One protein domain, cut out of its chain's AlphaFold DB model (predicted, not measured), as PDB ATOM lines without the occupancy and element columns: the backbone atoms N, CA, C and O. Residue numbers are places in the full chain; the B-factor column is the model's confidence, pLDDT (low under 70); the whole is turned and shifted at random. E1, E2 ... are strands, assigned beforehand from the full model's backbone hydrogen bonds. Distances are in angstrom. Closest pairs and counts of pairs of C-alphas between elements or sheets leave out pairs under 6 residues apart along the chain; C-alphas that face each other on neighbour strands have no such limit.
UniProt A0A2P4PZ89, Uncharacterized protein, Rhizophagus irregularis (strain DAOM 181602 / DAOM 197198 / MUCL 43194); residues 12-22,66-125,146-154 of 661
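This is residues 12 to 22, 66 to 125 and 146 to 154 of the 661 residues of an uncharacterized protein of Rhizophagus irregularis (strain DAOM 181602 / DAOM 197198 / MUCL 43194) (UniProt A0A2P4PZ89). Two small antiparallel sheets lie face to face as a loose-edged sandwich, their strands crossing at only 24 degrees, with E1 E2 E3 as one layer and E4 E5 E6 E7 as the other. The layers come closest where E1 lies near E4, and E7 is at the far edge of the larger sheet, away from the smaller one. The printed part has 80 residues, with no named helix and seven named strands, E1 to E7, which also run in that order across the two sheets. The class is all strand, though only 39 of the 80 residues are in named elements. The whole is compact, with a radius of gyration of the C-alphas of 12.6 A and spans of 36 by 27 by 20 A.

E1, residues 12 to 17, begins with C-alpha 12 at (19.255, 6.682, -26.038) and is 16.8 A long. E2, residues 67 to 72, is also 16.8 A long, and E3 is residues 77 to 79. E4, residues 89 to 92, begins at C-alpha 89 (10.354, -5.854, -21.841). E5, residues 102 to 109, measures 23.3 A, and E6, residues 112 to 119, measures 24.1 A. E7, residues 150 to 153, ends with C-alpha 153 at (6.300, -7.654, -7.570).

In the sheet E1 E2 E3, E1 and E2 are antiparallel at 163 degrees, with N 15 and O 69 2.8 A apart, within hydrogen-bond range. E2 and E3 form a hairpin at 121 degrees, with N 79 and O 70 at 2.8 A. In the other sheet E4, E5 and E6 form a meander, each strand the antiparallel neighbour of the one before. The hairpin E4 and E5 has N 91 and O 106 at 2.9 A, and the hairpin E5 and E6 has N 105 and O 116 at 2.9 A. E7 is an edge strand, antiparallel to E6 at 166 degrees, with N 113 and O 152 at 2.8 A. Between the sheets of the sandwich, the closest C-alphas of E1 and E4 are those of Ser 16 and Val 90, 6.4 A apart. E2 and E5 are only just apart, 8.5 A at their closest.

The two farthest C-alphas, those of Ser 21 and Leu 98, are 39.2 A apart. Residues 23 to 65 are not printed, with 8.5 A between C-alphas 22 and 66; residues 126 to 145 are not printed, with 15.8 A between C-alphas 125 and 146. Of the links that are printed whole, none is long. Mean pLDDT of the printed part is 78.9; residues 95 to 97, 99 to 100, 121 to 125 and 146 to 148 are under 70.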
ATOM      1  N   LEU A  12      18.976   7.922 -26.748       82.62
ATOM      2  CA  LEU A  12      19.255   6.682 -26.038       82.62
ATOM      3  C   LEU A  12      18.528   5.510 -26.694       82.62
ATOM      4  O   LEU A  12      17.372   5.620 -27.101       82.62
ATOM      5  N   ILE A  13      19.202   4.367 -26.764       83.06
ATOM      6  CA  ILE A  13      18.651   3.113 -27.276       83.06
ATOM      7  C   ILE A  13      18.766   2.079 -26.167       83.06
ATOM      8  O   ILE A  13      19.848   1.892 -25.618       83.06
ATOM      9  N   ALA A  14      17.675   1.387 -25.851       84.56
ATOM     10  CA  ALA A  14      17.698   0.285 -24.902       84.56
ATOM     11  C   ALA A  14      17.400  -1.036 -25.617       84.56
ATOM     12  O   ALA A  14      16.483  -1.129 -26.434       84.56
ATOM     13  N   LEU A  15      18.210  -2.049 -25.328       85.62
ATOM     14  CA  LEU A  15      18.160  -3.379 -25.924       85.62
ATOM     15  C   LEU A  15      18.071  -4.396 -24.797       85.62
ATOM     16  O   LEU A  15      18.894  -4.357 -23.893       85.62
ATOM     17  N   SER A  16      17.119  -5.319 -24.855       86.50
ATOM     18  CA  SER A  16      17.036  -6.426 -23.901       86.50
ATOM     19  C   SER A  16      17.097  -7.754 -24.638       86.50
ATOM     20  O   SER A  16      16.444  -7.925 -25.668       86.50
ATOM     21  N   CYS A  17      17.907  -8.673 -24.126       85.62
ATOM     22  CA  CYS A  17      18.105 -10.014 -24.650       85.62
ATOM     23  C   CYS A  17      17.796 -11.012 -23.536       85.62
ATOM     24  O   CYS A  17      18.414 -10.961 -22.475       85.62
ATOM     25  N   PHE A  18      16.827 -11.891 -23.772       83.88
ATOM     26  CA  PHE A  18      16.354 -12.875 -22.806       83.88
ATOM     27  C   PHE A  18      15.716 -14.058 -23.535       83.88
ATOM     28  O   PHE A  18      15.235 -13.915 -24.664       83.88
ATOM     29  N   ASP A  19      15.705 -15.225 -22.895       79.94
ATOM     30  CA  ASP A  19      14.987 -16.397 -23.396       79.94
ATOM     31  C   ASP A  19      13.480 -16.239 -23.115       79.94
ATOM     32  O   ASP A  19      13.076 -15.874 -22.010       79.94
ATOM     33  N   GLU A  20      12.616 -16.512 -24.099       73.88
ATOM     34  CA  GLU A  20      11.157 -16.428 -23.914       73.88
ATOM     35  C   GLU A  20      10.646 -17.354 -22.798       73.88
ATOM     36  O   GLU A  20       9.617 -17.077 -22.182       73.88
ATOM     37  N   SER A  21      11.365 -18.433 -22.485       72.06
ATOM     38  CA  SER A  21      11.040 -19.321 -21.372       72.06
ATOM     39  C   SER A  21      11.282 -18.700 -19.994       72.06
ATOM     40  O   SER A  21      10.664 -19.150 -19.030       72.06
ATOM     41  N   GLU A  22      12.089 -17.639 -19.887       70.12
ATOM     42  CA  GLU A  22      12.208 -16.829 -18.663       70.12
ATOM     43  C   GLU A  22      10.981 -15.931 -18.442       70.12
ATOM     44  O   GLU A  22      10.745 -15.445 -17.337       70.12
ATOM     45  N   SER A  66      20.269 -13.501 -19.328       81.06
ATOM     46  CA  SER A  66      19.416 -12.356 -19.602       81.06
ATOM     47  C   SER A  66      20.117 -11.042 -19.289       81.06
ATOM     48  O   SER A  66      20.705 -10.879 -18.222       81.06
ATOM     49  N   THR A  67      20.072 -10.113 -20.237       84.00
ATOM     50  CA  THR A  67      20.781  -8.837 -20.138       84.00
ATOM     51  C   THR A  67      19.999  -7.712 -20.794       84.00
ATOM     52  O   THR A  67      19.292  -7.907 -21.783       84.00
ATOM     53  N   THR A  68      20.170  -6.509 -20.262       86.06
ATOM     54  CA  THR A  68      19.631  -5.276 -20.830       86.06
ATOM     55  C   THR A  68      20.756  -4.270 -20.977       86.06
ATOM     56  O   THR A  68      21.535  -4.053 -20.064       86.06
ATOM     57  N   PHE A  69      20.869  -3.634 -22.135       86.38
ATOM     58  CA  PHE A  69      21.888  -2.637 -22.421       86.38
ATOM     59  C   PHE A  69      21.234  -1.321 -22.783       86.38
ATOM     60  O   PHE A  69      20.241  -1.294 -23.510       86.38
ATOM     61  N   ILE A  70      21.839  -0.226 -22.339       85.12
ATOM     62  CA  ILE A  70      21.492   1.118 -22.787       85.12
ATOM     63  C   ILE A  70      22.692   1.671 -23.539       85.12
ATOM     64  O   ILE A  70      23.830   1.552 -23.091       85.12
ATOM     65  N   ILE A  71      22.441   2.254 -24.701       83.69
ATOM     66  CA  ILE A  71      23.448   2.786 -25.608       83.69
ATOM     67  C   ILE A  71      23.135   4.263 -25.837       83.69
ATOM     68  O   ILE A  71      22.014   4.604 -26.217       83.69
ATOM     69  N   SER A  72      24.127   5.127 -25.626       82.06
ATOM     70  CA  SER A  72      24.077   6.536 -26.026       82.06
ATOM     71  C   SER A  72      24.546   6.669 -27.473       82.06
ATOM     72  O   SER A  72      25.598   6.134 -27.841       82.06
ATOM     73  N   THR A  73      23.793   7.391 -28.303       81.19
ATOM     74  CA  THR A  73      24.180   7.637 -29.702       81.19
ATOM     75  C   THR A  73      25.192   8.770 -29.817       81.19
ATOM     76  O   THR A  73      26.151   8.643 -30.578       81.19
ATOM     77  N   LEU A  74      25.041   9.831 -29.015       79.38
ATOM     78  CA  LEU A  74      25.986  10.949 -28.936       79.38
ATOM     79  C   LEU A  74      27.393  10.463 -28.590       79.38
ATOM     80  O   LEU A  74      28.385  10.976 -29.108       79.38
ATOM     81  N   HIS A  75      27.468   9.456 -27.727       72.75
ATOM     82  CA  HIS A  75      28.722   8.929 -27.222       72.75
ATOM     83  C   HIS A  75      29.155   7.601 -27.840       72.75
ATOM     84  O   HIS A  75      30.295   7.185 -27.634       72.75
ATOM     85  N   SER A  76      28.282   6.948 -28.613       77.44
ATOM     86  CA  SER A  76      28.550   5.648 -29.243       77.44
ATOM     87  C   SER A  76      29.050   4.587 -28.249       77.44
ATOM     88  O   SER A  76      29.929   3.786 -28.566       77.44
ATOM     89  N   SER A  77      28.517   4.596 -27.025       77.31
ATOM     90  CA  SER A  77      28.982   3.759 -25.917       77.31
ATOM     91  C   SER A  77      27.817   3.232 -25.074       77.31
ATOM     92  O   SER A  77      26.705   3.770 -25.094       77.31
ATOM     93  N   ARG A  78      28.077   2.145 -24.336       80.44
ATOM     94  CA  ARG A  78      27.122   1.569 -23.387       80.44
ATOM     95  C   ARG A  78      27.124   2.370 -22.085       80.44
ATOM     96  O   ARG A  78      28.184   2.619 -21.514       80.44
ATOM     97  N   ILE A  79      25.933   2.679 -21.593       79.88
ATOM     98  CA  ILE A  79      25.698   3.198 -20.248       79.88
ATOM     99  C   ILE A  79      25.458   1.990 -19.343       79.88
ATOM    100  O   ILE A  79      24.553   1.198 -19.609       79.88
ATOM    101  N   LEU A  80      26.285   1.830 -18.306       77.44
ATOM    102  CA  LEU A  80      26.067   0.780 -17.312       77.44
ATOM    103  C   LEU A  80      25.007   1.242 -16.321       77.44
ATOM    104  O   LEU A  80      25.081   2.344 -15.778       77.44
ATOM    105  N   THR A  81      24.037   0.380 -16.059       78.38
ATOM    106  CA  THR A  81      22.930   0.660 -15.150       78.38
ATOM    107  C   THR A  81      22.621  -0.534 -14.261       78.38
ATOM    108  O   THR A  81      23.047  -1.659 -14.505       78.38
ATOM    109  N   ALA A  82      21.832  -0.303 -13.211       80.31
ATOM    110  CA  ALA A  82      21.423  -1.367 -12.298       80.31
ATOM    111  C   ALA A  82      20.504  -2.430 -12.942       80.31
ATOM    112  O   ALA A  82      20.222  -3.446 -12.315       80.31
ATOM    113  N   ILE A  83      20.027  -2.200 -14.173       83.06
ATOM    114  CA  ILE A  83      19.204  -3.148 -14.939       83.06
ATOM    115  C   ILE A  83      20.036  -3.987 -15.920       83.06
ATOM    116  O   ILE A  83      19.463  -4.771 -16.669       83.06
ATOM    117  N   ASP A  84      21.364  -3.859 -15.925       79.25
ATOM    118  CA  ASP A  84      22.217  -4.475 -16.946       79.25
ATOM    119  C   ASP A  84      22.103  -6.008 -17.024       79.25
ATOM    120  O   ASP A  84      22.140  -6.589 -18.111       79.25
ATOM    121  N   ASP A  85      21.881  -6.641 -15.875       78.56
ATOM    122  CA  ASP A  85      21.694  -8.090 -15.732       78.56
ATOM    123  C   ASP A  85      20.207  -8.490 -15.681       78.56
ATOM    124  O   ASP A  85      19.851  -9.581 -15.239       78.56
ATOM    125  N   SER A  86      19.308  -7.585 -16.081       75.88
ATOM    126  CA  SER A  86      17.875  -7.869 -16.157       75.88
ATOM    127  C   SER A  86      17.468  -8.238 -17.581       75.88
ATOM    128  O   SER A  86      17.878  -7.598 -18.545       75.88
ATOM    129  N   GLY A  87      16.642  -9.272 -17.717       81.56
ATOM    130  CA  GLY A  87      15.971  -9.626 -18.964       81.56
ATOM    131  C   GLY A  87      14.515  -9.194 -18.926       81.56
ATOM    132  O   GLY A  87      13.816  -9.438 -17.934       81.56
ATOM    133  N   GLY A  88      14.050  -8.564 -20.003       86.75
ATOM    134  CA  GLY A  88      12.627  -8.433 -20.253       86.75
ATOM    135  C   GLY A  88      12.196  -7.277 -21.134       86.75
ATOM    136  O   GLY A  88      12.959  -6.739 -21.932       86.75
ATOM    137  N   LEU A  89      10.920  -6.914 -21.026       85.88
ATOM    138  CA  LEU A  89      10.354  -5.854 -21.841       85.88
ATOM    139  C   LEU A  89      10.818  -4.499 -21.308       85.88
ATOM    140  O   LEU A  89      10.405  -4.058 -20.237       85.88
ATOM    141  N   VAL A  90      11.704  -3.869 -22.066       87.00
ATOM    142  CA  VAL A  90      12.348  -2.598 -21.742       87.00
ATOM    143  C   VAL A  90      11.543  -1.431 -22.292       87.00
ATOM    144  O   VAL A  90      11.153  -1.449 -23.461       87.00
ATOM    145  N   ARG A  91      11.343  -0.390 -21.477       86.00
ATOM    146  CA  ARG A  91      10.812   0.904 -21.923       86.00
ATOM    147  C   ARG A  91      11.447   2.080 -21.190       86.00
ATOM    148  O   ARG A  91      11.686   2.022 -19.985       86.00
ATOM    149  N   PHE A  92      11.644   3.164 -21.932       85.88
ATOM    150  CA  PHE A  92      11.843   4.495 -21.368       85.88
ATOM    151  C   PHE A  92      10.480   5.085 -21.001       85.88
ATOM    152  O   PHE A  92       9.533   4.963 -21.782       85.88
ATOM    153  N   LEU A  93      10.380   5.706 -19.828       84.81
ATOM    154  CA  LEU A  93       9.238   6.562 -19.494       84.81
ATOM    155  C   LEU A  93       9.479   7.966 -20.060       84.81
ATOM    156  O   LEU A  93      10.629   8.356 -20.258       84.81
ATOM    157  N   ASN A  94       8.413   8.728 -20.304       76.12
ATOM    158  CA  ASN A  94       8.536  10.094 -20.816       76.12
ATOM    159  C   ASN A  94       9.319  10.986 -19.840       76.12
ATOM    160  O   ASN A  94       9.218  10.814 -18.618       76.12
ATOM    161  N   ASP A  95      10.012  11.985 -20.387       69.38
ATOM    162  CA  ASP A  95      10.762  12.970 -19.608       69.38
ATOM    163  C   ASP A  95       9.865  13.652 -18.566       69.38
ATOM    164  O   ASP A  95       8.725  14.036 -18.850       69.38
ATOM    165  N   ASP A  96      10.377  13.811 -17.345       68.75
ATOM    166  CA  ASP A  96       9.724  14.642 -16.338       68.75
ATOM    167  C   ASP A  96      10.046  16.117 -16.641       68.75
ATOM    168  O   ASP A  96      11.213  16.507 -16.565       68.75
ATOM    169  N   PRO A  97       9.054  16.980 -16.942       65.75
ATOM    170  CA  PRO A  97       9.306  18.401 -17.185       65.75
ATOM    171  C   PRO A  97       9.977  19.112 -16.000       65.75
ATOM    172  O   PRO A  97      10.604  20.154 -16.184       65.75
ATOM    173  N   LEU A  98       9.825  18.581 -14.781       70.88
ATOM    174  CA  LEU A  98      10.460  19.098 -13.569       70.88
ATOM    175  C   LEU A  98      11.903  18.599 -13.406       70.88
ATOM    176  O   LEU A  98      12.682  19.239 -12.699       70.88
ATOM    177  N   GLN A  99      12.257  17.480 -14.044       69.88
ATOM    178  CA  GLN A  99      13.583  16.857 -14.006       69.88
ATOM    179  C   GLN A  99      14.009  16.393 -15.414       69.88
ATOM    180  O   GLN A  99      14.174  15.199 -15.660       69.88
ATOM    181  N   PRO A 100      14.227  17.326 -16.359       68.56
ATOM    182  CA  PRO A 100      14.483  16.987 -17.764       68.56
ATOM    183  C   PRO A 100      15.814  16.250 -17.989       68.56
ATOM    184  O   PRO A 100      16.031  15.683 -19.051       68.56
ATOM    185  N   GLN A 101      16.709  16.278 -16.998       74.00
ATOM    186  CA  GLN A 101      18.014  15.611 -17.022       74.00
ATOM    187  C   GLN A 101      17.935  14.138 -16.581       74.00
ATOM    188  O   GLN A 101      18.868  13.371 -16.808       74.00
ATOM    189  N   THR A 102      16.844  13.724 -15.925       78.62
ATOM    190  CA  THR A 102      16.711  12.367 -15.382       78.62
ATOM    191  C   THR A 102      15.932  11.469 -16.326       78.62
ATOM    192  O   THR A 102      14.780  11.746 -16.653       78.62
ATOM    193  N   VAL A 103      16.533  10.344 -16.693       82.25
ATOM    194  CA  VAL A 103      15.912   9.313 -17.521       82.25
ATOM    195  C   VAL A 103      15.440   8.184 -16.619       82.25
ATOM    196  O   VAL A 103      16.215   7.662 -15.819       82.25
ATOM    197  N   THR A 104      14.173   7.787 -16.756       86.56
ATOM    198  CA  THR A 104      13.611   6.624 -16.051       86.56
ATOM    199  C   THR A 104      13.410   5.472 -17.020       86.56
ATOM    200  O   THR A 104      12.796   5.633 -18.077       86.56
ATOM    201  N   ILE A 105      13.894   4.291 -16.640       87.81
ATOM    202  CA  ILE A 105      13.746   3.059 -17.411       87.81
ATOM    203  C   ILE A 105      13.068   2.000 -16.566       87.81
ATOM    204  O   ILE A 105      13.308   1.870 -15.362       87.81
ATOM    205  N   VAL A 106      12.237   1.221 -17.244       89.69
ATOM    206  CA  VAL A 106      11.509   0.108 -16.670       89.69
ATOM    207  C   VAL A 106      11.783  -1.158 -17.478       89.69
ATOM    208  O   VAL A 106      11.759  -1.135 -18.709       89.69
ATOM    209  N   VAL A 107      12.028  -2.262 -16.775       89.44
ATOM    210  CA  VAL A 107      12.122  -3.621 -17.316       89.44
ATOM    211  C   VAL A 107      11.015  -4.454 -16.696       89.44
ATOM    212  O   VAL A 107      10.942  -4.578 -15.473       89.44
ATOM    213  N   VAL A 108      10.147  -5.017 -17.529       88.00
ATOM    214  CA  VAL A 108       9.006  -5.821 -17.082       88.00
ATOM    215  C   VAL A 108       9.181  -7.268 -17.511       88.00
ATOM    216  O   VAL A 108       9.447  -7.556 -18.679       88.00
ATOM    217  N   ASN A 109       9.029  -8.185 -16.559       86.06
ATOM    218  CA  ASN A 109       9.096  -9.623 -16.787       86.06
ATOM    219  C   ASN A 109       8.059 -10.370 -15.938       86.06
ATOM    220  O   ASN A 109       7.251  -9.760 -15.238       86.06
ATOM    221  N   ALA A 110       8.072 -11.702 -16.004       79.06
ATOM    222  CA  ALA A 110       7.100 -12.550 -15.316       79.06
ATOM    223  C   ALA A 110       7.092 -12.380 -13.781       79.06
ATOM    224  O   ALA A 110       6.076 -12.648 -13.141       79.06
ATOM    225  N   ASN A 111       8.198 -11.909 -13.192       78.06
ATOM    226  CA  ASN A 111       8.317 -11.699 -11.748       78.06
ATOM    227  C   ASN A 111       7.816 -10.316 -11.306       78.06
ATOM    228  O   ASN A 111       7.516 -10.128 -10.126       78.06
ATOM    229  N   GLY A 112       7.726  -9.348 -12.221       85.25
ATOM    230  CA  GLY A 112       7.294  -7.995 -11.902       85.25
ATOM    231  C   GLY A 112       7.984  -6.918 -12.730       85.25
ATOM    232  O   GLY A 112       8.366  -7.115 -13.883       85.25
ATOM    233  N   ILE A 113       8.122  -5.750 -12.110       89.19
ATOM    234  CA  ILE A 113       8.611  -4.519 -12.719       89.19
ATOM    235  C   ILE A 113       9.888  -4.084 -11.999       89.19
ATOM    236  O   ILE A 113       9.877  -3.820 -10.800       89.19
ATOM    237  N   SER A 114      10.989  -3.988 -12.738       90.06
ATOM    238  CA  SER A 114      12.244  -3.393 -12.277       90.06
ATOM    239  C   SER A 114      12.368  -1.985 -12.841       90.06
ATOM    240  O   SER A 114      12.289  -1.795 -14.048       90.06
ATOM    241  N   LYS A 115      12.558  -0.989 -11.982       89.12
ATOM    242  CA  LYS A 115      12.625   0.429 -12.341       89.12
ATOM    243  C   LYS A 115      13.945   1.011 -11.865       89.12
ATOM    244  O   LYS A 115      14.379   0.761 -10.741       89.12
ATOM    245  N   THR A 116      14.579   1.800 -12.720       87.69
ATOM    246  CA  THR A 116      15.787   2.553 -12.386       87.69
ATOM    247  C   THR A 116      15.735   3.932 -13.028       87.69
ATOM    248  O   THR A 116      15.001   4.153 -13.991       87.69
ATOM    249  N   PHE A 117      16.513   4.861 -12.491       85.19
ATOM    250  CA  PHE A 117      16.673   6.194 -13.047       85.19
ATOM    251  C   PHE A 117      18.142   6.598 -12.999       85.19
ATOM    252  O   PHE A 117      18.890   6.168 -12.118       85.19
ATOM    253  N   PHE A 118      18.557   7.422 -13.949       79.00
ATOM    254  CA  PHE A 118      19.896   7.995 -13.984       79.00
ATOM    255  C   PHE A 118      19.852   9.399 -14.578       79.00
ATOM    256  O   PHE A 118      18.928   9.755 -15.305       79.00
ATOM    257  N   ASP A 119      20.848  10.196 -14.223       77.00
ATOM    258  CA  ASP A 119      21.002  11.572 -14.681       77.00
ATOM    259  C   ASP A 119      21.965  11.601 -15.874       77.00
ATOM    260  O   ASP A 119      23.069  11.054 -15.785       77.00
ATOM    261  N   LEU A 120      21.532  12.218 -16.977       72.81
ATOM    262  CA  LEU A 120      22.311  12.384 -18.204       72.81
ATOM    263  C   LEU A 120      23.610  13.168 -17.961       72.81
ATOM    264  O   LEU A 120      24.641  12.817 -18.535       72.81
ATOM    265  N   ASP A 121      23.596  14.165 -17.069       69.44
ATOM    266  CA  ASP A 121      24.777  14.986 -16.760       69.44
ATOM    267  C   ASP A 121      25.851  14.190 -15.995       69.44
ATOM    268  O   ASP A 121      27.041  14.511 -16.052       69.44
ATOM    269  N   ASN A 122      25.443  13.135 -15.284       63.97
ATOM    270  CA  ASN A 122      26.318  12.327 -14.432       63.97
ATOM    271  C   ASN A 122      26.836  11.056 -15.125       63.97
ATOM    272  O   ASN A 122      27.437  10.202 -14.467       63.97
ATOM    273  N   ILE A 123      26.630  10.905 -16.440       63.34
ATOM    274  CA  ILE A 123      27.152   9.760 -17.194       63.34
ATOM    275  C   ILE A 123      28.680   9.878 -17.293       63.34
ATOM    276  O   ILE A 123      29.239  10.485 -18.208       63.34
ATOM    277  N   VAL A 124      29.387   9.263 -16.343       51.75
ATOM    278  CA  VAL A 124      30.837   9.077 -16.429       51.75
ATOM    279  C   VAL A 124      31.115   7.883 -17.332       51.75
ATOM    280  O   VAL A 124      30.878   6.730 -16.981       51.75
ATOM    281  N   MET A 125      31.619   8.172 -18.526       50.91
ATOM    282  CA  MET A 125      31.937   7.156 -19.521       50.91
ATOM    283  C   MET A 125      33.221   6.397 -19.200       50.91
ATOM    284  O   MET A 125      34.273   6.992 -18.960       50.91
ATOM    285  N   SER A 146      24.163   6.348  -7.127       42.34
ATOM    286  CA  SER A 146      22.768   6.276  -6.653       42.34
ATOM    287  C   SER A 146      21.614   5.886  -7.601       42.34
ATOM    288  O   SER A 146      20.493   6.320  -7.339       42.34
ATOM    289  N   SER A 147      21.789   5.059  -8.635       54.09
ATOM    290  CA  SER A 147      20.621   4.468  -9.315       54.09
ATOM    291  C   SER A 147      20.095   3.279  -8.499       54.09
ATOM    292  O   SER A 147      20.492   2.127  -8.669       54.09
ATOM    293  N   GLN A 148      19.244   3.568  -7.510       69.69
ATOM    294  CA  GLN A 148      18.605   2.536  -6.697       69.69
ATOM    295  C   GLN A 148      17.654   1.727  -7.586       69.69
ATOM    296  O   GLN A 148      16.637   2.249  -8.039       69.69
ATOM    297  N   LEU A 149      17.978   0.451  -7.817       82.62
ATOM    298  CA  LEU A 149      17.065  -0.479  -8.473       82.62
ATOM    299  C   LEU A 149      15.838  -0.675  -7.581       82.62
ATOM    300  O   LEU A 149      15.946  -1.166  -6.456       82.62
ATOM    301  N   GLN A 150      14.674  -0.286  -8.083       87.00
ATOM    302  CA  GLN A 150      13.396  -0.531  -7.433       87.00
ATOM    303  C   GLN A 150      12.744  -1.742  -8.087       87.00
ATOM    304  O   GLN A 150      12.655  -1.816  -9.311       87.00
ATOM    305  N   GLN A 151      12.299  -2.698  -7.277       87.00
ATOM    306  CA  GLN A 151      11.626  -3.902  -7.750       87.00
ATOM    307  C   GLN A 151      10.212  -3.946  -7.185       87.00
ATOM    308  O   GLN A 151      10.012  -3.874  -5.972       87.00
ATOM    309  N   PHE A 152       9.239  -4.079  -8.077       87.00
ATOM    310  CA  PHE A 152       7.825  -4.166  -7.760       87.00
ATOM    311  C   PHE A 152       7.301  -5.520  -8.225       87.00
ATOM    312  O   PHE A 152       7.231  -5.793  -9.423       87.00
ATOM    313  N   TYR A 153       6.932  -6.372  -7.276       85.25
ATOM    314  CA  TYR A 153       6.300  -7.654  -7.570       85.25
ATOM    315  C   TYR A 153       4.817  -7.464  -7.887       85.25
ATOM    316  O   TYR A 153       4.160  -6.582  -7.325       85.25
ATOM    317  N   PHE A 154       4.268  -8.318  -8.752       81.19
ATOM    318  CA  PHE A 154       2.830  -8.317  -8.993       81.19
ATOM    319  C   PHE A 154       2.059  -8.798  -7.750       81.19
ATOM    320  O   PHE A 154       2.502  -9.717  -7.059       81.19
TER     321      PHE A 154